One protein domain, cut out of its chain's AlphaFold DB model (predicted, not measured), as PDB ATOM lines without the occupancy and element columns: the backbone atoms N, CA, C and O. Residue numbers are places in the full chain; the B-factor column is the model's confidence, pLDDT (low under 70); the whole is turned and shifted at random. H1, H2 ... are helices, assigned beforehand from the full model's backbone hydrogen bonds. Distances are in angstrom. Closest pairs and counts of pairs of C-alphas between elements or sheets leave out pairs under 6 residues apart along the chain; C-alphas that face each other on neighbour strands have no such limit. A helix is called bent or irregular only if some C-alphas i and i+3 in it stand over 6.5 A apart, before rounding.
ATOM      1  N   ALA A 402     189.430 188.992 143.346       49.25
ATOM      2  CA  ALA A 402     190.109 188.626 144.596       49.25
ATOM      3  C   ALA A 402     189.204 188.838 145.822       49.25
ATOM      4  O   ALA A 402     189.314 188.113 146.809       49.25
ATOM      5  N   ASP A 403     188.303 189.816 145.730       63.81
ATOM      6  CA  ASP A 403     187.290 190.122 146.737       63.81
ATOM      7  C   ASP A 403     186.175 189.059 146.784       63.81
ATOM      8  O   ASP A 403     185.776 188.632 147.866       63.81
ATOM      9  N   GLU A 404     185.727 188.561 145.628       69.25
ATOM     10  CA  GLU A 404     184.700 187.512 145.534       69.25
ATOM     11  C   GLU A 404     185.189 186.170 146.114       69.25
ATOM     12  O   GLU A 404     184.518 185.593 146.968       69.25
ATOM     13  N   VAL A 405     186.416 185.747 145.779       72.06
ATOM     14  CA  VAL A 405     187.040 184.524 146.333       72.06
ATOM     15  C   VAL A 405     187.238 184.623 147.849       72.06
ATOM     16  O   VAL A 405     187.053 183.646 148.578       72.06
ATOM     17  N   ALA A 406     187.606 185.802 148.362       76.62
ATOM     18  CA  ALA A 406     187.762 185.998 149.798       76.62
ATOM     19  C   ALA A 406     186.409 185.933 150.531       76.62
ATOM     20  O   ALA A 406     186.325 185.316 151.595       76.62
ATOM     21  N   ARG A 407     185.347 186.516 149.960       81.31
ATOM     22  CA  ARG A 407     183.980 186.458 150.500       81.31
ATOM     23  C   ARG A 407     183.405 185.037 150.493       81.31
ATOM     24  O   ARG A 407     182.880 184.602 151.521       81.31
ATOM     25  N   GLU A 408     183.595 184.289 149.408       81.62
ATOM     26  CA  GLU A 408     183.202 182.877 149.297       81.62
ATOM     27  C   GLU A 408     183.938 181.995 150.320       81.62
ATOM     28  O   GLU A 408     183.331 181.165 151.006       81.62
ATOM     29  N   ALA A 409     185.246 182.209 150.494       80.12
ATOM     30  CA  ALA A 409     186.043 181.486 151.481       80.12
ATOM     31  C   ALA A 409     185.568 181.754 152.920       80.12
ATOM     32  O   ALA A 409     185.558 180.843 153.751       80.12
ATOM     33  N   VAL A 410     185.146 182.985 153.234       85.50
ATOM     34  CA  VAL A 410     184.579 183.323 154.549       85.50
ATOM     35  C   VAL A 410     183.202 182.689 154.746       85.50
ATOM     36  O   VAL A 410     182.975 182.097 155.801       85.50
ATOM     37  N   ALA A 411     182.317 182.737 153.745       86.38
ATOM     38  CA  ALA A 411     181.023 182.050 153.794       86.38
ATOM     39  C   ALA A 411     181.205 180.541 154.028       86.38
ATOM     40  O   ALA A 411     180.578 179.963 154.915       86.38
ATOM     41  N   SER A 412     182.159 179.927 153.324       82.75
ATOM     42  CA  SER A 412     182.528 178.516 153.482       82.75
ATOM     43  C   SER A 412     183.064 178.195 154.879       82.75
ATOM     44  O   SER A 412     182.683 177.183 155.465       82.75
ATOM     45  N   ARG A 413     183.895 179.069 155.465       84.81
ATOM     46  CA  ARG A 413     184.364 178.917 156.854       84.81
ATOM     47  C   ARG A 413     183.216 179.000 157.858       84.81
ATOM     48  O   ARG A 413     183.204 178.218 158.805       84.81
ATOM     49  N   ILE A 414     182.258 179.905 157.662       87.06
ATOM     50  CA  ILE A 414     181.077 180.017 158.531       87.06
ATOM     51  C   ILE A 414     180.212 178.753 158.408       87.06
ATOM     52  O   ILE A 414     179.856 178.170 159.428       87.06
ATOM     53  N   MET A 415     179.947 178.272 157.186       85.06
ATOM     54  CA  MET A 415     179.201 177.029 156.942       85.06
ATOM     55  C   MET A 415     179.870 175.810 157.590       85.06
ATOM     56  O   MET A 415     179.213 175.054 158.299       85.06
ATOM     57  N   ALA A 416     181.185 175.652 157.411       83.81
ATOM     58  CA  ALA A 416     181.953 174.535 157.965       83.81
ATOM     59  C   ALA A 416     182.005 174.525 159.503       83.81
ATOM     60  O   ALA A 416     182.268 173.489 160.105       83.81
ATOM     61  N   ASN A 417     181.761 175.674 160.139       86.62
ATOM     62  CA  ASN A 417     181.721 175.810 161.592       86.62
ATOM     63  C   ASN A 417     180.293 175.956 162.139       86.62
ATOM     64  O   ASN A 417     180.138 176.265 163.316       86.62
ATOM     65  N   SER A 418     179.253 175.731 161.332       86.75
ATOM     66  CA  SER A 418     177.871 175.696 161.810       86.75
ATOM     67  C   SER A 418     177.428 174.267 162.108       86.75
ATOM     68  O   SER A 418     177.526 173.372 161.269       86.75
ATOM     69  N   SER A 419     176.896 174.062 163.311       85.44
ATOM     70  CA  SER A 419     176.263 172.812 163.727       85.44
ATOM     71  C   SER A 419     175.020 172.481 162.896       85.44
ATOM     72  O   SER A 419     174.815 171.317 162.564       85.44
ATOM     73  N   GLU A 420     174.234 173.486 162.498       84.75
ATOM     74  CA  GLU A 420     173.040 173.290 161.666       84.75
ATOM     75  C   GLU A 420     173.416 172.804 160.263       84.75
ATOM     76  O   GLU A 420     172.858 171.826 159.768       84.75
ATOM     77  N   ILE A 421     174.433 173.414 159.652       84.44
ATOM     78  CA  ILE A 421     174.945 172.969 158.352       84.44
ATOM     79  C   ILE A 421     175.608 171.587 158.466       84.44
ATOM     80  O   ILE A 421     175.369 170.717 157.627       84.44
ATOM     81  N   GLY A 422     176.369 171.330 159.536       80.31
ATOM     82  CA  GLY A 422     176.943 170.009 159.810       80.31
ATOM     83  C   GLY A 422     175.883 168.915 159.991       80.31
ATOM     84  O   GLY A 422     176.059 167.786 159.522       80.31
ATOM     85  N   ARG A 423     174.741 169.251 160.603       83.25
ATOM     86  CA  ARG A 423     173.581 168.361 160.723       83.25
ATOM     87  C   ARG A 423     172.972 168.060 159.357       83.25
ATOM     88  O   ARG A 423     172.770 166.892 159.044       83.25
ATOM     89  N   GLN A 424     172.759 169.075 158.518       83.00
ATOM     90  CA  GLN A 424     172.258 168.881 157.151       83.00
ATOM     91  C   GLN A 424     173.186 167.982 156.315       83.00
ATOM     92  O   GLN A 424     172.698 167.080 155.633       83.00
ATOM     93  N   MET A 425     174.510 168.159 156.432       79.00
ATOM     94  CA  MET A 425     175.504 167.294 155.776       79.00
ATOM     95  C   MET A 425     175.435 165.842 156.271       79.00
ATOM     96  O   MET A 425     175.492 164.916 155.465       79.00
ATOM     97  N   THR A 426     175.279 165.629 157.581       78.06
ATOM     98  CA  THR A 426     175.194 164.283 158.179       78.06
ATOM     99  C   THR A 426     173.878 163.580 157.826       78.06
ATOM    100  O   THR A 426     173.851 162.372 157.616       78.06
ATOM    101  N   GLU A 427     172.785 164.338 157.715       82.56
ATOM    102  CA  GLU A 427     171.460 163.853 157.308       82.56
ATOM    103  C   GLU A 427     171.323 163.668 155.780       82.56
ATOM    104  O   GLU A 427     170.260 163.261 155.309       82.56
ATOM    105  N   GLY A 428     172.364 163.977 154.994       75.81
ATOM    106  CA  GLY A 428     172.358 163.867 153.530       75.81
ATOM    107  C   GLY A 428     171.409 164.845 152.826       75.81
ATOM    108  O   GLY A 428     171.018 164.615 151.679       75.81
ATOM    109  N   ARG A 429     171.001 165.923 153.504       76.62
ATOM    110  CA  ARG A 429     170.116 166.954 152.947       76.62
ATOM    111  C   ARG A 429     170.927 167.953 152.110       76.62
ATOM    112  O   ARG A 429     172.100 168.178 152.410       76.62
ATOM    113  N   PRO A 430     170.333 168.574 151.071       79.31
ATOM    114  CA  PRO A 430     170.962 169.703 150.393       79.31
ATOM    115  C   PRO A 430     171.318 170.788 151.412       79.31
ATOM    116  O   PRO A 430     170.483 171.122 152.249       79.31
ATOM    117  N   ILE A 431     172.545 171.305 151.337       81.38
ATOM    118  CA  ILE A 431     173.004 172.384 152.213       81.38
ATOM    119  C   ILE A 431     172.215 173.646 151.863       81.38
ATOM    120  O   ILE A 431     172.349 174.169 150.756       81.38
ATOM    121  N   ASP A 432     171.419 174.117 152.814       87.88
ATOM    122  CA  ASP A 432     170.649 175.351 152.727       87.88
ATOM    123  C   ASP A 432     171.036 176.265 153.891       87.88
ATOM    124  O   ASP A 432     170.846 175.934 155.068       87.88
ATOM    125  N   THR A 433     171.602 177.425 153.556       89.62
ATOM    126  CA  THR A 433     172.012 178.432 154.539       89.62
ATOM    127  C   THR A 433     170.849 179.293 155.020       89.62
ATOM    128  O   THR A 433     171.017 179.995 156.016       89.62
ATOM    129  N   SER A 434     169.665 179.217 154.399       90.06
ATOM    130  CA  SER A 434     168.501 180.051 154.740       90.06
ATOM    131  C   SER A 434     168.130 180.025 156.233       90.06
ATOM    132  O   SER A 434     167.931 181.100 156.803       90.06
ATOM    133  N   PRO A 435     168.110 178.868 156.933       90.00
ATOM    134  CA  PRO A 435     167.840 178.833 158.374       90.00
ATOM    135  C   PRO A 435     168.900 179.569 159.206       90.00
ATOM    136  O   PRO A 435     168.580 180.218 160.203       90.00
ATOM    137  N   LEU A 436     170.167 179.497 158.787       89.06
ATOM    138  CA  LEU A 436     171.277 180.176 159.450       89.06
ATOM    139  C   LEU A 436     171.262 181.686 159.164       89.06
ATOM    140  O   LEU A 436     171.510 182.483 160.066       89.06
ATOM    141  N   VAL A 437     170.927 182.083 157.933       92.12
ATOM    142  CA  VAL A 437     170.719 183.482 157.528       92.12
ATOM    143  C   VAL A 437     169.589 184.109 158.343       92.12
ATOM    144  O   VAL A 437     169.770 185.195 158.894       92.12
ATOM    145  N   GLU A 438     168.460 183.413 158.490       92.69
ATOM    146  CA  GLU A 438     167.332 183.870 159.307       92.69
ATOM    147  C   GLU A 438     167.741 184.041 160.779       92.69
ATOM    148  O   GLU A 438     167.490 185.085 161.388       92.69
ATOM    149  N   ALA A 439     168.472 183.069 161.337       89.75
ATOM    150  CA  ALA A 439     168.995 183.155 162.699       89.75
ATOM    151  C   ALA A 439     169.967 184.337 162.896       89.75
ATOM    152  O   ALA A 439     169.946 184.985 163.940       89.75
ATOM    153  N   LEU A 440     170.802 184.653 161.901       91.62
ATOM    154  CA  LEU A 440     171.745 185.778 161.947       91.62
ATOM    155  C   LEU A 440     171.073 187.143 161.743       91.62
ATOM    156  O   LEU A 440     171.569 188.155 162.251       91.62
ATOM    157  N   ARG A 441     169.960 187.196 161.005       93.56
ATOM    158  CA  ARG A 441     169.168 188.417 160.801       93.56
ATOM    159  C   ARG A 441     168.320 188.762 162.023       93.56
ATOM    160  O   ARG A 441     168.115 189.946 162.289       93.56
ATOM    161  N   ARG A 442     167.883 187.762 162.792       91.69
ATOM    162  CA  ARG A 442     167.136 187.972 164.034       91.69
ATOM    163  C   ARG A 442     168.035 188.587 165.123       91.69
ATOM    164  O   ARG A 442     169.061 187.997 165.456       91.69
ATOM    165  N   PRO A 443     167.663 189.738 165.718       89.75
ATOM    166  CA  PRO A 443     168.397 190.289 166.853       89.75
ATOM    167  C   PRO A 443     168.443 189.294 168.014       89.75
ATOM    168  O   PRO A 443     167.453 188.620 168.314       89.75
ATOM    169  N   SER A 444     169.582 189.225 168.696       90.69
ATOM    170  CA  SER A 444     169.689 188.482 169.951       90.69
ATOM    171  C   SER A 444     168.839 189.136 171.051       90.69
ATOM    172  O   SER A 444     168.512 190.325 170.995       90.69
ATOM    173  N   GLN A 445     168.509 188.374 172.099       88.88
ATOM    174  CA  GLN A 445     167.776 188.920 173.250       88.88
ATOM    175  C   GLN A 445     168.528 190.084 173.913       88.88
ATOM    176  O   GLN A 445     167.903 191.063 174.310       88.88
ATOM    177  N   ALA A 446     169.863 190.013 173.975       89.56
ATOM    178  CA  ALA A 446     170.695 191.091 174.501       89.56
ATOM    179  C   ALA A 446     170.607 192.356 173.629       89.56
ATOM    180  O   ALA A 446     170.440 193.440 174.169       89.56
ATOM    181  N   GLU A 447     170.613 192.232 172.297       91.50
ATOM    182  CA  GLU A 447     170.436 193.382 171.388       91.50
ATOM    183  C   GLU A 447     169.058 194.042 171.513       91.50
ATOM    184  O   GLU A 447     168.935 195.247 171.322       91.50
ATOM    185  N   THR A 448     168.017 193.265 171.827       92.19
ATOM    186  CA  THR A 448     166.660 193.810 172.013       92.19
ATOM    187  C   THR A 448     166.507 194.532 173.352       92.19
ATOM    188  O   THR A 448     165.847 195.565 173.415       92.19
ATOM    189  N   LEU A 449     167.100 193.997 174.423       93.06
ATOM    190  CA  LEU A 449     166.900 194.497 175.787       93.06
ATOM    191  C   LEU A 449     167.962 195.509 176.243       93.06
ATOM    192  O   LEU A 449     167.716 196.262 177.180       93.06
ATOM    193  N   ILE A 450     169.131 195.541 175.597       93.62
ATOM    194  CA  ILE A 450     170.269 196.389 175.970       93.62
ATOM    195  C   ILE A 450     170.595 197.313 174.791       93.62
ATOM    196  O   ILE A 450     171.285 196.908 173.849       93.62
ATOM    197  N   PRO A 451     170.110 198.566 174.816       93.00
ATOM    198  CA  PRO A 451     170.385 199.539 173.768       93.00
ATOM    199  C   PRO A 451     171.889 199.707 173.525       93.00
ATOM    200  O   PRO A 451     172.650 199.983 174.448       93.00
ATOM    201  N   GLY A 452     172.313 199.554 172.269       89.31
ATOM    202  CA  GLY A 452     173.717 199.684 171.869       89.31
ATOM    203  C   GLY A 452     174.558 198.410 172.009       89.31
ATOM    204  O   GLY A 452     175.707 198.421 171.564       89.31
ATOM    205  N   TYR A 453     174.011 197.314 172.551       92.69
ATOM    206  CA  TYR A 453     174.686 196.014 172.545       92.69
ATOM    207  C   TYR A 453     174.852 195.501 171.104       92.69
ATOM    208  O   TYR A 453     173.928 195.579 170.297       92.69
ATOM    209  N   GLN A 454     176.030 194.969 170.779       90.81
ATOM    210  CA  GLN A 454     176.373 194.399 169.475       90.81
ATOM    211  C   GLN A 454     176.664 192.905 169.622       90.81
ATOM    212  O   GLN A 454     177.695 192.510 170.175       90.81
ATOM    213  N   ALA A 455     175.760 192.067 169.115       89.69
ATOM    214  CA  ALA A 455     175.949 190.623 169.112       89.69
ATOM    215  C   ALA A 455     176.903 190.191 167.998       89.69
ATOM    216  O   ALA A 455     176.881 190.727 166.891       89.69
ATOM    217  N   ASN A 456     177.705 189.167 168.273       90.38
ATOM    218  CA  ASN A 456     178.454 188.465 167.239       90.38
ATOM    219  C   ASN A 456     177.639 187.287 166.675       90.38
ATOM    220  O   ASN A 456     176.526 187.001 167.132       90.38
ATOM    221  N   ILE A 457     178.181 186.588 165.676       90.25
ATOM    222  CA  ILE A 457     177.473 185.467 165.032       90.25
ATOM    223  C   ILE A 457     177.062 184.365 166.023       90.25
ATOM    224  O   ILE A 457     176.039 183.717 165.826       90.25
ATOM    225  N   ALA A 458     177.809 184.175 167.115       87.75
ATOM    226  CA  ALA A 458     177.523 183.170 168.135       87.75
ATOM    227  C   ALA A 458     176.370 183.586 169.059       87.75
ATOM    228  O   ALA A 458     175.542 182.765 169.455       87.75
ATOM    229  N   ASP A 459     176.295 184.873 169.386       87.44
ATOM    230  CA  ASP A 459     175.248 185.431 170.237       87.44
ATOM    231  C   ASP A 459     173.877 185.388 169.536       87.44
ATOM    232  O   ASP A 459     172.887 185.014 170.168       87.44
ATOM    233  N   ARG A 460     173.811 185.688 168.226       89.88
ATOM    234  CA  ARG A 460     172.552 185.627 167.450       89.88
ATOM    235  C   ARG A 460     172.091 184.206 167.130       89.88
ATOM    236  O   ARG A 460     170.910 183.909 167.260       89.88
ATOM    237  N   THR A 461     173.015 183.321 166.755       89.19
ATOM    238  CA  THR A 461     172.663 181.945 166.347       89.19
ATOM    239  C   THR A 461     172.490 180.992 167.525       89.19
ATOM    240  O   THR A 461     171.709 180.052 167.441       89.19
ATOM    241  N   GLY A 462     173.224 181.204 168.623       84.50
ATOM    242  CA  GLY A 462     173.301 180.242 169.727       84.50
ATOM    243  C   GLY A 462     173.996 178.929 169.381       84.50
ATOM    244  O   GLY A 462     173.943 177.997 170.179       84.50
ATOM    245  N   ASP A 463     174.665 178.864 168.231       86.81
ATOM    246  CA  ASP A 463     175.359 177.679 167.741       86.81
ATOM    247  C   ASP A 463     176.719 177.502 168.464       86.81
ATOM    248  O   ASP A 463     177.581 178.388 168.381       86.81
ATOM    249  N   PRO A 464     176.957 176.377 169.173       82.25
ATOM    250  CA  PRO A 464     178.213 176.124 169.890       82.25
ATOM    251  C   PRO A 464     179.455 176.053 168.987       82.25
ATOM    252  O   PRO A 464     180.556 176.444 169.397       82.25
ATOM    253  N   SER A 465     179.294 175.570 167.754       84.25
ATOM    254  CA  SER A 465     180.385 175.464 166.784       84.25
ATOM    255  C   SER A 465     180.756 176.849 166.247       84.25
ATOM    256  O   SER A 465     181.939 177.204 166.221       84.25
ATOM    257  N   LEU A 466     179.758 177.700 165.969       86.81
ATOM    258  CA  LEU A 466     180.000 179.101 165.600       86.81
ATOM    259  C   LEU A 466     180.549 179.918 166.772       86.81
ATOM    260  O   LEU A 466     181.331 180.838 166.549       86.81
ATOM    261  N   ALA A 467     180.209 179.570 168.017       84.62
ATOM    262  CA  ALA A 467     180.817 180.166 169.204       84.62
ATOM    263  C   ALA A 467     182.321 179.880 169.292       84.62
ATOM    264  O   ALA A 467     183.105 180.797 169.540       84.62
ATOM    265  N   THR A 468     182.729 178.639 169.019       82.94
ATOM    266  CA  THR A 468     184.147 178.245 168.982       82.94
ATOM    267  C   THR A 468     184.888 178.935 167.836       82.94
ATOM    268  O   THR A 468     186.002 179.429 168.016       82.94
ATOM    269  N   PHE A 469     184.261 179.021 166.661       85.62
ATOM    270  CA  PHE A 469     184.817 179.735 165.514       85.62
ATOM    271  C   PHE A 469     184.975 181.236 165.784       85.62
ATOM    272  O   PHE A 469     186.059 181.780 165.575       85.62
ATOM    273  N   ALA A 470     183.939 181.887 166.317       85.81
ATOM    274  CA  ALA A 470     183.979 183.295 166.696       85.81
ATOM    275  C   ALA A 470     185.076 183.570 167.733       85.81
ATOM    276  O   ALA A 470     185.830 184.524 167.579       85.81
ATOM    277  N   PHE A 471     185.226 182.697 168.735       83.44
ATOM    278  CA  PHE A 471     186.302 182.788 169.724       83.44
ATOM    279  C   PHE A 471     187.691 182.725 169.082       83.44
ATOM    280  O   PHE A 471     188.531 183.592 169.318       83.44
ATOM    281  N   ASN A 472     187.932 181.717 168.238       82.50
ATOM    282  CA  ASN A 472     189.213 181.552 167.555       82.50
ATOM    283  C   ASN A 472     189.526 182.747 166.642       82.50
ATOM    284  O   ASN A 472     190.680 183.174 166.569       82.50
ATOM    285  N   GLN A 473     188.514 183.302 165.971       84.69
ATOM    286  CA  GLN A 473     188.681 184.466 165.105       84.69
ATOM    287  C   GLN A 473     188.945 185.749 165.900       84.69
ATOM    288  O   GLN A 473     189.832 186.519 165.533       84.69
ATOM    289  N   ASP A 474     188.240 185.951 167.014       81.94
ATOM    290  CA  ASP A 474     188.446 187.083 167.919       81.94
ATOM    291  C   ASP A 474     189.856 187.040 168.550       81.94
ATOM    292  O   ASP A 474     190.483 188.082 168.725       81.94
ATOM    293  N   MET A 475     190.427 185.851 168.794       77.69
ATOM    294  CA  MET A 475     191.829 185.713 169.227       77.69
ATOM    295  C   MET A 475     192.854 186.040 168.130       77.69
ATOM    296  O   MET A 475     193.957 186.490 168.442       77.69
ATOM    297  N   ARG A 476     192.524 185.802 166.852       78.56
ATOM    298  CA  ARG A 476     193.403 186.105 165.706       78.56
ATOM    299  C   ARG A 476     193.374 187.585 165.321       78.56
ATOM    300  O   ARG A 476     194.378 188.103 164.843       78.56
ATOM    301  N   SER A 477     192.244 188.254 165.543       76.06
ATOM    302  CA  SER A 477     192.034 189.679 165.266       76.06
ATOM    303  C   SER A 477     191.446 190.386 166.499       76.06
ATOM    304  O   SER A 477     190.261 190.739 166.522       76.06
ATOM    305  N   PRO A 478     192.262 190.606 167.549       74.19
ATOM    306  CA  PRO A 478     191.776 191.115 168.830       74.19
ATOM    307  C   PRO A 478     191.253 192.552 168.756       74.19
ATOM    308  O   PRO A 478     190.389 192.916 169.541       74.19
ATOM    309  N   GLY A 479     191.703 193.380 167.805       76.69
ATOM    310  CA  GLY A 479     191.287 194.788 167.717       76.69
ATOM    311  C   GLY A 479     189.776 194.985 167.523       76.69
ATOM    312  O   GLY A 479     189.149 195.750 168.257       76.69
ATOM    313  N   ALA A 480     189.168 194.260 166.575       74.81
ATOM    314  CA  ALA A 480     187.729 194.353 166.309       74.81
ATOM    315  C   ALA A 480     186.903 193.806 167.484       74.81
ATOM    316  O   ALA A 480     185.969 194.473 167.939       74.81
ATOM    317  N   ALA A 481     187.314 192.653 168.020       78.31
ATOM    318  CA  ALA A 481     186.684 192.010 169.168       78.31
ATOM    319  C   ALA A 481     186.744 192.891 170.426       78.31
ATOM    320  O   ALA A 481     185.717 193.126 171.057       78.31
ATOM    321  N   ASN A 482     187.911 193.464 170.734       80.12
ATOM    322  CA  ASN A 482     188.110 194.375 171.862       80.12
ATOM    323  C   ASN A 482     187.226 195.622 171.736       80.12
ATOM    324  O   ASN A 482     186.615 196.039 172.715       80.12
ATOM    325  N   SER A 483     187.095 196.188 170.528       81.75
ATOM    326  CA  SER A 483     186.235 197.357 170.292       81.75
ATOM    327  C   SER A 483     184.738 197.062 170.474       81.75
ATOM    328  O   SER A 483     183.988 197.941 170.902       81.75
ATOM    329  N   ARG A 484     184.293 195.844 170.132       85.44
ATOM    330  CA  ARG A 484     182.917 195.362 170.340       85.44
ATOM    331  C   ARG A 484     182.678 195.118 171.825       85.44
ATOM    332  O   ARG A 484     181.701 195.608 172.372       85.44
ATOM    333  N   THR A 485     183.598 194.417 172.482       82.88
ATOM    334  CA  THR A 485     183.536 194.124 173.916       82.88
ATOM    335  C   THR A 485     183.513 195.402 174.752       82.88
ATOM    336  O   THR A 485     182.624 195.530 175.578       82.88
ATOM    337  N   ALA A 486     184.368 196.392 174.475       82.50
ATOM    338  CA  ALA A 486     184.343 197.678 175.181       82.50
ATOM    339  C   ALA A 486     183.015 198.441 174.985       82.50
ATOM    340  O   ALA A 486     182.471 199.011 175.928       82.50
ATOM    341  N   ARG A 487     182.445 198.420 173.769       85.94
ATOM    342  CA  ARG A 487     181.128 199.023 173.493       85.94
ATOM    343  C   ARG A 487     179.991 198.291 174.200       85.94
ATOM    344  O   ARG A 487     179.108 198.940 174.755       85.94
ATOM    345  N   ASN A 488     180.024 196.962 174.206       89.00
ATOM    346  CA  ASN A 488     179.044 196.145 174.911       89.00
ATOM    347  C   ASN A 488     179.150 196.356 176.423       89.00
ATOM    348  O   ASN A 488     178.126 196.547 177.062       89.00
ATOM    349  N   GLU A 489     180.359 196.396 176.988       86.62
ATOM    350  CA  GLU A 489     180.593 196.709 178.402       86.62
ATOM    351  C   GLU A 489     179.967 198.060 178.780       86.62
ATOM    352  O   GLU A 489     179.193 198.121 179.736       86.62
ATOM    353  N   ALA A 490     180.195 199.107 177.979       86.75
ATOM    354  CA  ALA A 490     179.590 200.424 178.193       86.75
ATOM    355  C   ALA A 490     178.051 200.407 178.068       86.75
ATOM    356  O   ALA A 490     177.354 200.995 178.895       86.75
ATOM    357  N   ALA A 491     177.499 199.707 177.069       90.94
ATOM    358  CA  ALA A 491     176.052 199.572 176.874       90.94
ATOM    359  C   ALA A 491     175.373 198.807 178.026       90.94
ATOM    360  O   ALA A 491     174.291 199.185 178.490       90.94
ATOM    361  N   VAL A 492     176.025 197.749 178.516       91.31
ATOM    362  CA  VAL A 492     175.571 196.976 179.673       91.31
ATOM    363  C   VAL A 492     175.640 197.833 180.926       91.31
ATOM    364  O   VAL A 492     174.629 197.917 181.615       91.31
ATOM    365  N   SER A 493     176.757 198.516 181.202       89.69
ATOM    366  CA  SER A 493     176.849 199.385 182.382       89.69
ATOM    367  C   SER A 493     175.789 200.481 182.349       89.69
ATOM    368  O   SER A 493     175.014 200.584 183.288       89.69
ATOM    369  N   SER A 494     175.623 201.182 181.221       91.31
ATOM    370  CA  SER A 494     174.576 202.202 181.065       91.31
ATOM    371  C   SER A 494     173.159 201.657 181.283       91.31
ATOM    372  O   SER A 494     172.275 202.364 181.765       91.31
ATOM    373  N   THR A 495     172.903 200.402 180.919       93.62
ATOM    374  CA  THR A 495     171.601 199.763 181.155       93.62
ATOM    375  C   THR A 495     171.439 199.350 182.616       93.62
ATOM    376  O   THR A 495     170.374 199.564 183.182       93.62
ATOM    377  N   MET A 496     172.493 198.829 183.246       92.31
ATOM    378  CA  MET A 496     172.507 198.498 184.674       92.31
ATOM    379  C   MET A 496     172.340 199.740 185.553       92.31
ATOM    380  O   MET A 496     171.603 199.679 186.531       92.31
ATOM    381  N   ASP A 497     172.963 200.858 185.183       90.19
ATOM    382  CA  ASP A 497     172.857 202.129 185.901       90.19
ATOM    383  C   ASP A 497     171.446 202.723 185.775       90.19
ATOM    384  O   ASP A 497     170.920 203.250 186.744       90.19
ATOM    385  N   ARG A 498     170.780 202.560 184.620       91.75
ATOM    386  CA  ARG A 498     169.372 202.971 184.432       91.75
ATOM    387  C   ARG A 498     168.358 202.102 185.177       91.75
ATOM    388  O   ARG A 498     167.256 202.564 185.432       91.75
ATOM    389  N   MET A 499     168.695 200.844 185.454       93.56
ATOM    390  CA  MET A 499     167.851 199.931 186.240       93.56
ATOM    391  C   MET A 499     168.131 200.018 187.744       93.56
ATOM    392  O   MET A 499     167.417 199.397 188.531       93.56
ATOM    393  N   VAL A 992     208.743 171.243 153.736       39.44
ATOM    394  CA  VAL A 992     209.873 172.125 153.397       39.44
ATOM    395  C   VAL A 992     211.206 171.439 153.716       39.44
ATOM    396  O   VAL A 992     212.120 171.447 152.892       39.44
ATOM    397  N   ALA A 993     211.299 170.757 154.864       39.12
ATOM    398  CA  ALA A 993     212.480 169.972 155.231       39.12
ATOM    399  C   ALA A 993     212.712 168.761 154.300       39.12
ATOM    400  O   ALA A 993     213.855 168.391 154.040       39.12
ATOM    401  N   SER A 994     211.641 168.163 153.769       37.97
ATOM    402  CA  SER A 994     211.686 167.081 152.775       37.97
ATOM    403  C   SER A 994     212.293 167.540 151.441       37.97
ATOM    404  O   SER A 994     213.170 166.867 150.899       37.97
ATOM    405  N   ARG A 995     211.918 168.732 150.952       45.19
ATOM    406  CA  ARG A 995     212.389 169.268 149.659       45.19
ATOM    407  C   ARG A 995     213.811 169.835 149.700       45.19
ATOM    408  O   ARG A 995     214.565 169.690 148.745       45.19
ATOM    409  N   ILE A 996     214.234 170.396 150.833       41.22
ATOM    410  CA  ILE A 996     215.642 170.785 151.030       41.22
ATOM    411  C   ILE A 996     216.540 169.534 151.078       41.22
ATOM    412  O   ILE A 996     217.648 169.537 150.543       41.22
ATOM    413  N   ARG A 997     216.043 168.415 151.634       47.56
ATOM    414  CA  ARG A 997     216.756 167.128 151.596       47.56
ATOM    415  C   ARG A 997     216.773 166.473 150.213       47.56
ATOM    416  O   ARG A 997     217.718 165.738 149.951       47.56
ATOM    417  N   SER A 998     215.794 166.709 149.336       44.81
ATOM    418  CA  SER A 998     215.801 166.153 147.972       44.81
ATOM    419  C   SER A 998     216.743 166.905 147.022       44.81
ATOM    420  O   SER A 998     217.380 166.267 146.184       44.81
ATOM    421  N   VAL A 999     216.931 168.219 147.210       43.53
ATOM    422  CA  VAL A 999     217.973 169.007 146.517       43.53
ATOM    423  C   VAL A 999     219.375 168.589 146.982       43.53
ATOM    424  O   VAL A 999     220.250 168.365 146.153       43.53
ATOM    425  N   ASN A1000     219.567 168.341 148.285       43.47
ATOM    426  CA  ASN A1000     220.822 167.781 148.819       43.47
ATOM    427  C   ASN A1000     221.083 166.310 148.428       43.47
ATOM    428  O   ASN A1000     222.186 165.815 148.637       43.47
ATOM    429  N   ARG A1001     220.090 165.601 147.875       45.69
ATOM    430  CA  ARG A1001     220.222 164.231 147.338       45.69
ATOM    431  C   ARG A1001     220.302 164.188 145.804       45.69
ATOM    432  O   ARG A1001     220.206 163.105 145.235       45.69
ATOM    433  N   SER A1002     220.443 165.336 145.137       38.06
ATOM    434  CA  SER A1002     220.524 165.455 143.669       38.06
ATOM    435  C   SER A1002     219.295 164.939 142.902       38.06
ATOM    436  O   SER A1002     219.388 164.651 141.713       38.06
ATOM    437  N   GLN A1003     218.132 164.828 143.554       43.75
ATOM    438  CA  GLN A1003     216.882 164.369 142.924       43.75
ATOM    439  C   GLN A1003     216.054 165.525 142.324       43.75
ATOM    440  O   GLN A1003     215.052 165.283 141.661       43.75
ATOM    441  N   LEU A1004     216.465 166.780 142.550       39.94
ATOM    442  CA  LEU A1004     215.837 168.003 142.037       39.94
ATOM    443  C   LEU A1004     216.920 169.025 141.664       39.94
ATOM    444  O   LEU A1004     217.817 169.295 142.461       39.94
ATOM    445  N   SER A1005     216.825 169.607 140.465       36.34
ATOM    446  CA  SER A1005     217.747 170.656 140.006       36.34
ATOM    447  C   SER A1005     217.605 171.929 140.864       36.34
ATOM    448  O   SER A1005     216.473 172.381 141.073       36.34
ATOM    449  N   PRO A1006     218.708 172.567 141.310       37.81
ATOM    450  CA  PRO A1006     218.680 173.809 142.089       37.81
ATOM    451  C   PRO A1006     217.912 174.956 141.418       37.81
ATOM    452  O   PRO A1006     217.304 175.771 142.105       37.81
ATOM    453  N   SER A1007     217.886 175.006 140.081       36.19
ATOM    454  CA  SER A1007     217.143 176.024 139.327       36.19
ATOM    455  C   SER A1007     215.628 175.791 139.347       36.19
ATOM    456  O   SER A1007     214.870 176.746 139.490       36.19
ATOM    457  N   ILE A1008     215.178 174.531 139.301       41.53
ATOM    458  CA  ILE A1008     213.760 174.169 139.464       41.53
ATOM    459  C   ILE A1008     213.334 174.391 140.916       41.53
ATOM    460  O   ILE A1008     212.261 174.926 141.154       41.53
ATOM    461  N   ALA A1009     214.196 174.082 141.887       41.41
ATOM    462  CA  ALA A1009     213.939 174.389 143.289       41.41
ATOM    463  C   ALA A1009     213.856 175.903 143.550       41.41
ATOM    464  O   ALA A1009     213.031 176.319 144.352       41.41
ATOM    465  N   ALA A1010     214.654 176.731 142.868       33.19
ATOM    466  CA  ALA A1010     214.602 178.190 142.979       33.19
ATOM    467  C   ALA A1010     213.352 178.795 142.318       33.19
ATOM    468  O   ALA A1010     212.746 179.694 142.895       33.19
ATOM    469  N   ILE A1011     212.927 178.283 141.156       38.78
ATOM    470  CA  ILE A1011     211.677 178.697 140.496       38.78
ATOM    471  C   ILE A1011     210.460 178.206 141.287       38.78
ATOM    472  O   ILE A1011     209.529 178.975 141.486       38.78
ATOM    473  N   ASP A1012     210.484 176.985 141.824       39.09
ATOM    474  CA  ASP A1012     209.428 176.442 142.688       39.09
ATOM    475  C   ASP A1012     209.410 177.153 144.053       39.09
ATOM    476  O   ASP A1012     208.341 177.421 144.584       39.09
ATOM    477  N   LEU A1013     210.558 177.574 144.603       41.34
ATOM    478  CA  LEU A1013     210.639 178.424 145.801       41.34
ATOM    479  C   LEU A1013     210.179 179.855 145.527       41.34
ATOM    480  O   LEU A1013     209.525 180.427 146.391       41.34
ATOM    481  N   ALA A1014     210.470 180.425 144.358       34.97
ATOM    482  CA  ALA A1014     209.991 181.744 143.949       34.97
ATOM    483  C   ALA A1014     208.490 181.724 143.632       34.97
ATOM    484  O   ALA A1014     207.779 182.633 144.044       34.97
ATOM    485  N   ALA A1015     207.978 180.665 142.998       38.44
ATOM    486  CA  ALA A1015     206.555 180.421 142.781       38.44
ATOM    487  C   ALA A1015     205.836 180.099 144.096       38.44
ATOM    488  O   ALA A1015     204.736 180.585 144.321       38.44
ATOM    489  N   THR A1016     206.472 179.367 145.014       45.62
ATOM    490  CA  THR A1016     205.974 179.135 146.377       45.62
ATOM    491  C   THR A1016     206.047 180.411 147.209       45.62
ATOM    492  O   THR A1016     205.174 180.631 148.033       45.62
ATOM    493  N   TRP A1017     207.031 181.287 147.007       39.34
ATOM    494  CA  TRP A1017     207.144 182.584 147.679       39.34
ATOM    495  C   TRP A1017     206.143 183.598 147.122       39.34
ATOM    496  O   TRP A1017     205.512 184.299 147.903       39.34
ATOM    497  N   LEU A1018     205.913 183.624 145.806       37.34
ATOM    498  CA  LEU A1018     204.866 184.413 145.155       37.34
ATOM    499  C   LEU A1018     203.472 183.886 145.510       37.34
ATOM    500  O   LEU A1018     202.630 184.697 145.877       37.34
ATOM    501  N   ARG A1019     203.252 182.559 145.535       45.78
ATOM    502  CA  ARG A1019     202.041 181.925 146.097       45.78
ATOM    503  C   ARG A1019     201.901 182.199 147.584       45.78
ATOM    504  O   ARG A1019     200.795 182.408 148.037       45.78
ATOM    505  N   ARG A1020     202.987 182.234 148.364       44.00
ATOM    506  CA  ARG A1020     202.951 182.601 149.790       44.00
ATOM    507  C   ARG A1020     202.661 184.079 149.975       44.00
ATOM    508  O   ARG A1020     201.972 184.404 150.922       44.00
ATOM    509  N   ARG A1021     203.147 184.972 149.111       39.38
ATOM    510  CA  ARG A1021     202.901 186.417 149.199       39.38
ATOM    511  C   ARG A1021     201.492 186.762 148.718       39.38
ATOM    512  O   ARG A1021     200.827 187.552 149.377       39.38
ATOM    513  N   SER A1022     200.994 186.112 147.665       42.34
ATOM    514  CA  SER A1022     199.588 186.203 147.257       42.34
ATOM    515  C   SER A1022     198.661 185.539 148.278       42.34
ATOM    516  O   SER A1022     197.692 186.169 148.680       42.34
ATOM    517  N   ALA A1023     198.998 184.357 148.810       49.12
ATOM    518  CA  ALA A1023     198.240 183.693 149.874       49.12
ATOM    519  C   ALA A1023     198.335 184.422 151.222       49.12
ATOM    520  O   ALA A1023     197.398 184.353 152.004       49.12
ATOM    521  N   GLN A1024     199.414 185.152 151.525       53.16
ATOM    522  CA  GLN A1024     199.517 186.011 152.716       53.16
ATOM    523  C   GLN A1024     198.653 187.267 152.579       53.16
ATOM    524  O   GLN A1024     198.035 187.689 153.552       53.16
ATOM    525  N   VAL A1025     198.575 187.857 151.383       53.22
ATOM    526  CA  VAL A1025     197.676 188.989 151.112       53.22
ATOM    527  C   VAL A1025     196.214 188.526 151.104       53.22
ATOM    528  O   VAL A1025     195.379 189.153 151.750       53.22
ATOM    529  N   GLN A1026     195.915 187.383 150.476       56.34
ATOM    530  CA  GLN A1026     194.583 186.772 150.467       56.34
ATOM    531  C   GLN A1026     194.161 186.273 151.856       56.34
ATOM    532  O   GLN A1026     193.034 186.525 152.254       56.34
ATOM    533  N   SER A1027     195.039 185.639 152.642       61.22
ATOM    534  CA  SER A1027     194.709 185.202 154.013       61.22
ATOM    535  C   SER A1027     194.474 186.375 154.956       61.22
ATOM    536  O   SER A1027     193.529 186.319 155.731       61.22
ATOM    537  N   ARG A1028     195.240 187.470 154.846       70.31
ATOM    538  CA  ARG A1028     194.956 188.702 155.602       70.31
ATOM    539  C   ARG A1028     193.610 189.310 155.217       70.31
ATOM    540  O   ARG A1028     192.877 189.736 156.105       70.31
ATOM    541  N   ALA A1029     193.266 189.327 153.927       69.81
ATOM    542  CA  ALA A1029     191.954 189.781 153.468       69.81
ATOM    543  C   ALA A1029     190.829 188.869 153.991       69.81
ATOM    544  O   ALA A1029     189.879 189.363 154.588       69.81
ATOM    545  N   ILE A1030     190.982 187.545 153.877       75.75
ATOM    546  CA  ILE A1030     190.036 186.544 154.391       75.75
ATOM    547  C   ILE A1030     189.880 186.659 155.910       75.75
ATOM    548  O   ILE A1030     188.761 186.617 156.398       75.75
ATOM    549  N   ASP A1031     190.958 186.830 156.676       78.12
ATOM    550  CA  ASP A1031     190.887 186.936 158.136       78.12
ATOM    551  C   ASP A1031     190.294 188.281 158.585       78.12
ATOM    552  O   ASP A1031     189.566 188.332 159.579       78.12
ATOM    553  N   THR A1032     190.525 189.359 157.828       80.94
ATOM    554  CA  THR A1032     189.887 190.665 158.067       80.94
ATOM    555  C   THR A1032     188.389 190.598 157.772       80.94
ATOM    556  O   THR A1032     187.587 191.018 158.603       80.94
ATOM    557  N   ILE A1033     187.993 190.005 156.638       82.56
ATOM    558  CA  ILE A1033     186.586 189.804 156.254       82.56
ATOM    559  C   ILE A1033     185.907 188.814 157.209       82.56
ATOM    560  O   ILE A1033     184.786 189.063 157.631       82.56
ATOM    561  N   ALA A1034     186.578 187.736 157.625       84.56
ATOM    562  CA  ALA A1034     186.062 186.792 158.615       84.56
ATOM    563  C   ALA A1034     185.911 187.443 159.990       84.56
ATOM    564  O   ALA A1034     184.908 187.221 160.656       84.56
ATOM    565  N   SER A1035     186.866 188.275 160.415       84.94
ATOM    566  CA  SER A1035     186.747 189.049 161.654       84.94
ATOM    567  C   SER A1035     185.574 190.030 161.570       84.94
ATOM    568  O   SER A1035     184.762 190.075 162.492       84.94
ATOM    569  N   ALA A1036     185.420 190.741 160.449       84.81
ATOM    570  CA  ALA A1036     184.289 191.633 160.209       84.81
ATOM    571  C   ALA A1036     182.948 190.878 160.181       84.81
ATOM    572  O   ALA A1036     182.009 191.312 160.836       84.81
ATOM    573  N   ALA A1037     182.868 189.724 159.515       87.81
ATOM    574  CA  ALA A1037     181.668 188.892 159.438       87.81
ATOM    575  C   ALA A1037     181.305 188.260 160.792       87.81
ATOM    576  O   ALA A1037     180.140 188.257 161.174       87.81
ATOM    577  N   VAL A1038     182.288 187.790 161.569       89.19
ATOM    578  CA  VAL A1038     182.077 187.285 162.939       89.19
ATOM    579  C   VAL A1038     181.501 188.378 163.840       89.19
ATOM    580  O   VAL A1038     180.585 188.117 164.619       89.19
ATOM    581  N   ASN A1039     182.026 189.599 163.726       87.88
ATOM    582  CA  ASN A1039     181.629 190.754 164.531       87.88
ATOM    583  C   ASN A1039     180.386 191.490 163.995       87.88
ATOM    584  O   ASN A1039     179.815 192.303 164.717       87.88
ATOM    585  N   ASN A1040     179.958 191.212 162.761       89.50
ATOM    586  CA  ASN A1040     178.776 191.786 162.126       89.50
ATOM    587  C   ASN A1040     177.903 190.662 161.539       89.50
ATOM    588  O   ASN A1040     178.078 190.276 160.378       89.50
ATOM    589  N   PRO A1041     176.918 190.159 162.304       90.81
ATOM    590  CA  PRO A1041     176.051 189.074 161.855       90.81
ATOM    591  C   PRO A1041     175.244 189.396 160.596       90.81
ATOM    592  O   PRO A1041     174.923 188.488 159.838       90.81
ATOM    593  N   GLY A1042     174.944 190.676 160.343       89.56
ATOM    594  CA  GLY A1042     174.294 191.103 159.105       89.56
ATOM    595  C   GLY A1042     175.189 190.866 157.889       89.56
ATOM    596  O   GLY A1042     174.726 190.336 156.887       89.56
ATOM    597  N   MET A1043     176.485 191.166 158.010       90.38
ATOM    598  CA  MET A1043     177.475 190.856 156.977       90.38
ATOM    599  C   MET A1043     177.629 189.343 156.781       90.38
ATOM    600  O   MET A1043     177.661 188.882 155.645       90.38
ATOM    601  N   ALA A1044     177.668 188.558 157.864       90.31
ATOM    602  CA  ALA A1044     177.684 187.096 157.771       90.31
ATOM    603  C   ALA A1044     176.430 186.539 157.075       90.31
ATOM    604  O   ALA A1044     176.550 185.658 156.229       90.31
ATOM    605  N   ALA A1045     175.247 187.077 157.384       91.94
ATOM    606  CA  ALA A1045     173.997 186.709 156.730       91.94
ATOM    607  C   ALA A1045     174.029 187.032 155.229       91.94
ATOM    608  O   ALA A1045     173.683 186.176 154.425       91.94
ATOM    609  N   THR A1046     174.505 188.222 154.842       91.69
ATOM    610  CA  THR A1046     174.657 188.601 153.427       91.69
ATOM    611  C   THR A1046     175.627 187.681 152.689       91.69
ATOM    612  O   THR A1046     175.321 187.262 151.581       91.69
ATOM    613  N   LEU A1047     176.756 187.314 153.307       90.94
ATOM    614  CA  LEU A1047     177.705 186.363 152.720       90.94
ATOM    615  C   LEU A1047     177.083 184.968 152.551       90.94
ATOM    616  O   LEU A1047     177.227 184.344 151.508       90.94
ATOM    617  N   LEU A1048     176.369 184.469 153.559       90.50
ATOM    618  CA  LEU A1048     175.727 183.155 153.488       90.50
ATOM    619  C   LEU A1048     174.558 183.102 152.497       90.50
ATOM    620  O   LEU A1048     174.287 182.035 151.954       90.50
ATOM    621  N   GLU A1049     173.876 184.223 152.274       89.88
ATOM    622  CA  GLU A1049     172.811 184.369 151.278       89.88
ATOM    623  C   GLU A1049     173.384 184.484 149.856       89.88
ATOM    624  O   GLU A1049     172.909 183.817 148.941       89.88
ATOM    625  N   GLU A1050     174.454 185.268 149.668       87.31
ATOM    626  CA  GLU A1050     175.154 185.415 148.381       87.31
ATOM    627  C   GLU A1050     175.756 184.079 147.904       87.31
ATOM    628  O   GLU A1050     175.694 183.753 146.715       87.31
ATOM    629  N   PHE A1051     176.273 183.275 148.840       87.69
ATOM    630  CA  PHE A1051     176.931 181.992 148.574       87.69
ATOM    631  C   PHE A1051     176.115 180.775 149.047       87.69
ATOM    632  O   PHE A1051     176.696 179.746 149.393       87.69
ATOM    633  N   ASN A1052     174.776 180.857 149.052       88.00
ATOM    634  CA  ASN A1052     173.920 179.721 149.409       88.00
ATOM    635  C   ASN A1052     174.051 178.575 148.375       88.00
ATOM    636  O   ASN A1052     173.679 178.755 147.206       88.00
ATOM    637  N   PRO A1053     174.521 177.371 148.763       80.38
ATOM    638  CA  PRO A1053     174.682 176.251 147.835       80.38
ATOM    639  C   PRO A1053     173.361 175.778 147.212       80.38
ATOM    640  O   PRO A1053     173.349 175.337 146.059       80.38
ATOM    641  N   ALA A1054     172.242 175.893 147.935       76.50
ATOM    642  CA  ALA A1054     170.919 175.536 147.430       76.50
ATOM    643  C   ALA A1054     170.476 176.456 146.278       76.50
ATOM    644  O   ALA A1054     169.958 175.972 145.266       76.50
ATOM    645  N   ASP A1055     170.760 177.757 146.379       75.31
ATOM    646  CA  ASP A1055     170.447 178.743 145.340       75.31
ATOM    647  C   ASP A1055     171.374 178.617 144.135       75.31
ATOM    648  O   ASP A1055     170.931 178.770 142.997       75.31
ATOM    649  N   TRP A1056     172.643 178.265 144.349       62.72
ATOM    650  CA  TRP A1056     173.559 177.924 143.262       62.72
ATOM    651  C   TRP A1056     173.137 176.648 142.536       62.72
ATOM    652  O   TRP A1056     173.124 176.628 141.307       62.72
ATOM    653  N   ALA A1057     172.706 175.607 143.253       57.16
ATOM    654  CA  ALA A1057     172.154 174.394 142.648       57.16
ATOM    655  C   ALA A1057     170.843 174.674 141.890       57.16
ATOM    656  O   ALA A1057     170.627 174.128 140.801       57.16
ATOM    657  N   ALA A1058     169.993 175.559 142.417       55.31
ATOM    658  CA  ALA A1058     168.778 176.021 141.758       55.31
ATOM    659  C   ALA A1058     169.089 176.864 140.513       55.31
ATOM    660  O   ALA A1058     168.529 176.584 139.459       55.31
ATOM    661  N   ARG A1059     170.034 177.816 140.571       54.25
ATOM    662  CA  ARG A1059     170.526 178.591 139.415       54.25
ATOM    663  C   ARG A1059     171.173 177.690 138.369       54.25
ATOM    664  O   ARG A1059     170.898 177.873 137.191       54.25
ATOM    665  N   ARG A1060     171.950 176.674 138.765       50.66
ATOM    666  CA  ARG A1060     172.530 175.669 137.850       50.66
ATOM    667  C   ARG A1060     171.420 174.867 137.167       50.66
ATOM    668  O   ARG A1060     171.461 174.708 135.953       50.66
ATOM    669  N   ARG A1061     170.369 174.460 137.894       55.47
ATOM    670  CA  ARG A1061     169.164 173.825 137.319       55.47
ATOM    671  C   ARG A1061     168.363 174.760 136.410       55.47
ATOM    672  O   ARG A1061     167.902 174.309 135.371       55.47
ATOM    673  N   LEU A1062     168.231 176.040 136.753       52.12
ATOM    674  CA  LEU A1062     167.512 177.050 135.969       52.12
ATOM    675  C   LEU A1062     168.283 177.417 134.694       52.12
ATOM    676  O   LEU A1062     167.677 177.578 133.644       52.12
ATOM    677  N   ILE A1063     169.615 177.478 134.751       51.44
ATOM    678  CA  ILE A1063     170.499 177.642 133.589       51.44
ATOM    679  C   ILE A1063     170.446 176.386 132.708       51.44
ATOM    680  O   ILE A1063     170.273 176.505 131.498       51.44
ATOM    681  N   LEU A1064     170.495 175.186 133.294       52.44
ATOM    682  CA  LEU A1064     170.336 173.923 132.564       52.44
ATOM    683  C   LEU A1064     168.939 173.787 131.925       52.44
ATOM    684  O   LEU A1064     168.835 173.299 130.802       52.44
ATOM    685  N   GLN A1065     167.875 174.263 132.582       52.22
ATOM    686  CA  GLN A1065     166.514 174.294 132.027       52.22
ATOM    687  C   GLN A1065     166.331 175.377 130.958       52.22
ATOM    688  O   GLN A1065     165.692 175.124 129.942       52.22
ATOM    689  N   LYS A1066     166.877 176.580 131.166       46.34
ATOM    690  CA  LYS A1066     166.686 177.734 130.274       46.34
ATOM    691  C   LYS A1066     167.585 177.689 129.036       46.34
ATOM    692  O   LYS A1066     167.215 178.259 128.015       46.34
ATOM    693  N   TYR A1067     168.730 177.005 129.102       46.66
ATOM    694  CA  TYR A1067     169.703 176.933 128.002       46.66
ATOM    695  C   TYR A1067     169.930 175.519 127.438       46.66
ATOM    696  O   TYR A1067     170.622 175.380 126.426       46.66
ATOM    697  N   GLY A1068     169.318 174.480 128.022       50.31
ATOM    698  CA  GLY A1068     169.392 173.102 127.524       50.31
ATOM    699  C   GLY A1068     170.829 172.598 127.330       50.31
ATOM    700  O   GLY A1068     171.785 173.170 127.844       50.31
ATOM    701  N   VAL A1069     171.006 171.533 126.543       47.91
ATOM    702  CA  VAL A1069     172.276 170.795 126.315       47.91
ATOM    703  C   VAL A1069     173.449 171.662 125.790       47.91
ATOM    704  O   VAL A1069     174.571 171.186 125.689       47.91
ATOM    705  N   ARG A1070     173.251 172.959 125.509       46.44
ATOM    706  CA  ARG A1070     174.344 173.903 125.202       46.44
ATOM    707  C   ARG A1070     175.003 174.527 126.444       46.44
ATOM    708  O   ARG A1070     176.044 175.159 126.311       46.44
ATOM    709  N   ALA A1071     174.457 174.325 127.646       41.00
ATOM    710  CA  ALA A1071     175.043 174.812 128.898       41.00
ATOM    711  C   ALA A1071     176.158 173.911 129.462       41.00
ATOM    712  O   ALA A1071     176.984 174.396 130.227       41.00
ATOM    713  N   THR A1072     176.248 172.633 129.077       43.22
ATOM    714  CA  THR A1072     177.337 171.743 129.533       43.22
ATOM    715  C   THR A1072     178.707 172.207 129.042       43.22
ATOM    716  O   THR A1072     179.684 172.060 129.763       43.22
ATOM    717  N   GLN A1073     178.784 172.864 127.880       44.19
ATOM    718  CA  GLN A1073     180.028 173.476 127.399       44.19
ATOM    719  C   GLN A1073     180.407 174.742 128.178       44.19
ATOM    720  O   GLN A1073     181.589 174.983 128.373       44.19
ATOM    721  N   LEU A1074     179.435 175.520 128.673       38.44
ATOM    722  CA  LEU A1074     179.701 176.713 129.491       38.44
ATOM    723  C   LEU A1074     180.033 176.359 130.949       38.44
ATOM    724  O   LEU A1074     180.820 177.047 131.586       38.44
ATOM    725  N   VAL A1075     179.437 175.281 131.470       42.69
ATOM    726  CA  VAL A1075     179.715 174.748 132.812       42.69
ATOM    727  C   VAL A1075     181.074 174.048 132.849       42.69
ATOM    728  O   VAL A1075     181.808 174.255 133.806       42.69
ATOM    729  N   ASN A1076     181.463 173.331 131.788       42.97
ATOM    730  CA  ASN A1076     182.827 172.810 131.664       42.97
ATOM    731  C   ASN A1076     183.852 173.945 131.500       42.97
ATOM    732  O   ASN A1076     184.913 173.874 132.095       42.97
ATOM    733  N   LEU A1077     183.517 175.046 130.810       39.28
ATOM    734  CA  LEU A1077     184.401 176.219 130.718       39.28
ATOM    735  C   LEU A1077     184.620 176.943 132.066       39.28
ATOM    736  O   LEU A1077     185.586 177.686 132.208       39.28
ATOM    737  N   LEU A1078     183.706 176.765 133.029       41.09
ATOM    738  CA  LEU A1078     183.790 177.330 134.382       41.09
ATOM    739  C   LEU A1078     184.447 176.363 135.384       41.09
ATOM    740  O   LEU A1078     185.130 176.834 136.286       41.09
ATOM    741  N   ASP A1079     184.292 175.044 135.205       41.06
ATOM    742  CA  ASP A1079     184.990 174.020 136.004       41.06
ATOM    743  C   ASP A1079     186.451 173.798 135.533       41.06
ATOM    744  O   ASP A1079     187.285 173.345 136.311       41.06
ATOM    745  N   GLU A1080     186.801 174.169 134.294       39.59
ATOM    746  CA  GLU A1080     188.142 173.994 133.698       39.59
ATOM    747  C   GLU A1080     189.007 175.275 133.747       39.59
ATOM    748  O   GLU A1080     190.106 175.323 133.206       39.59
ATOM    749  N   ALA A1081     188.561 176.316 134.462       35.31
ATOM    750  CA  ALA A1081     189.328 177.547 134.700       35.31
ATOM    751  C   ALA A1081     190.282 177.461 135.916       35.31
ATOM    752  O   ALA A1081     190.644 178.489 136.496       35.31
ATOM    753  N   GLN A1082     190.683 176.249 136.315       41.81
ATOM    754  CA  GLN A1082     191.676 176.023 137.372       41.81
ATOM    755  C   GLN A1082     193.003 175.403 136.914       41.81
ATOM    756  O   GLN A1082     193.903 175.349 137.742       41.81
ATOM    757  N   ASP A1083     193.201 175.078 135.631       37.28
ATOM    758  CA  ASP A1083     194.523 174.695 135.110       37.28
ATOM    759  C   ASP A1083     194.775 175.280 133.700       37.28
ATOM    760  O   ASP A1083     193.965 175.126 132.795       37.28
ATOM    761  N   ASP A1084     195.909 175.983 133.574       39.06
ATOM    762  CA  ASP A1084     196.625 176.479 132.382       39.06
ATOM    763  C   ASP A1084     195.852 177.149 131.216       39.06
ATOM    764  O   ASP A1084     195.162 176.521 130.423       39.06
ATOM    765  N   ASP A1085     196.101 178.457 131.046       39.72
ATOM    766  CA  ASP A1085     195.608 179.351 129.982       39.72
ATOM    767  C   ASP A1085     196.233 179.029 128.598       39.72
ATOM    768  O   ASP A1085     197.375 179.422 128.337       39.72
ATOM    769  N   PRO A1086     195.506 178.383 127.660       43.31
ATOM    770  CA  PRO A1086     196.011 178.061 126.324       43.31
ATOM    771  C   PRO A1086     195.802 179.205 125.313       43.31
ATOM    772  O   PRO A1086     196.222 179.104 124.158       43.31
ATOM    773  N   VAL A1087     195.159 180.311 125.710       42.47
ATOM    774  CA  VAL A1087     194.864 181.455 124.829       42.47
ATOM    775  C   VAL A1087     196.026 182.452 124.826       42.47
ATOM    776  O   VAL A1087     196.295 183.106 123.814       42.47
ATOM    777  N   LYS A1088     196.799 182.506 125.913       36.94
ATOM    778  CA  LYS A1088     198.003 183.341 126.025       36.94
ATOM    779  C   LYS A1088     199.149 182.890 125.110       36.94
ATOM    780  O   LYS A1088     199.844 183.737 124.548       36.94
ATOM    781  N   ASP A1089     199.287 181.586 124.876       40.50
ATOM    782  CA  ASP A1089     200.309 181.019 123.980       40.50
ATOM    783  C   ASP A1089     199.982 181.200 122.488       40.50
ATOM    784  O   ASP A1089     200.887 181.270 121.652       40.50
ATOM    785  N   ALA A1090     198.701 181.356 122.142       43.91
ATOM    786  CA  ALA A1090     198.272 181.640 120.772       43.91
ATOM    787  C   ALA A1090     198.472 183.117 120.377       43.91
ATOM    788  O   ALA A1090     198.646 183.421 119.199       43.91
TER     789      ALA A1090
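Overview. This is residues 402 to 499 and 992 to 1090 of the 1099 residues of an uncharacterized protein of Phreatobacter oligotrophus (UniProt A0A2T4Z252). Short helices H1, H3, H5, H6 and H10 cluster round one end of the long helix H9, whose other end reaches far out, with H8 turned back at its tip; H7 runs away from the cluster in the opposite sense. Bent H11 makes a V whose tip, residues 1065 to 1070, sticks out, as does the tail 1076 to 1090 with H12. The 197 printed residues have twelve named helices, H1 to H12 in order, and no named strand: all helix. The whole is loose, with a radius of gyration of the C-alphas of 22.6 A and spans of 74 by 52 by 33 A.

Arrangement. The hub is H9, residues 1006 to 1039. Its residues 1026 to 1037 touch H1, residues 402 to 416, at a steep tilt of 66 degrees; the closest C-alphas, of Ala 406 and Ile 1030, are 5.2 A apart. Its residues 1031 to 1038 touch residues 470 to 474 of H6, residues 464 to 476, closest at the C-alphas of Ala 470 and Val 1038, 5.8 A. Its residues 1035 to 1039 touch residues 480 to 484 of H7, residues 478 to 499, the same way at a shallow tilt of 9 degrees, closest at the C-alphas of Ala 481 and Asn 1039, 7.0 A. H9 and H10, residues 1041 to 1050, touch only at the corner, with C-alphas 1037 and 1044 closest, 4.7 A. H10 touches H3, residues 434 to 441, opposite ways at a shallow tilt of 28 degrees, with C-alphas 437 and 1045 closest, 4.7 A. H5, residues 457 to 461, touches H6, with C-alphas 458 and 467 closest, 4.6 A. H2, residues 419 to 426, only just touches H6, with 3 pairs of C-alphas within 8 A, 419 and 465 closest at 5.8 A. H4, residues 445 to 449, is near H5 and H7. H8, residues 992 to 999, is close to but not clearly touching H9, with C-alphas 999 and 1006 closest, 6.6 A. H11, residues 1053 to 1079, was assigned as one helix by its hydrogen bonds but is bent, with C-alphas 1066 and 1069 9.8 A apart; its arms H11a, residues 1053 to 1066, and H11b, residues 1069 to 1079, touch only at the corner, and only just, with 3 pairs of C-alphas within 8 A, 1064 and 1071 closest at 6.0 A. H12, residues 1087 to 1090, is apart from H11b. Every O i to N i+4 pair is within hydrogen-bond range in H1 to H10 and H11a, against 5 of 7 in H11b; H12 is too short for such a pair.

Along the chain. H9 is 46.5 A from first to last C-alpha, H7 30.9 A and H1 21.1 A. C-alpha 402 is at (190.109, 188.626, 144.596), C-alpha 1006 at (218.680, 173.809, 142.089) and C-alpha 1090 at (198.272, 181.640, 120.772).

Size, cuts and confidence. The C-alphas farthest apart, of Met 499 and Ser 1002, are 76.0 A apart. Residues 500 to 991 are cut out, with 60.1 A between C-alphas 499 and 992; of the links printed whole, none is long. The mean pLDDT of the printed part is 70.3, and 75 residues are under 70: 402 to 404, 992 to 1027, 1029 and 1056 to 1090.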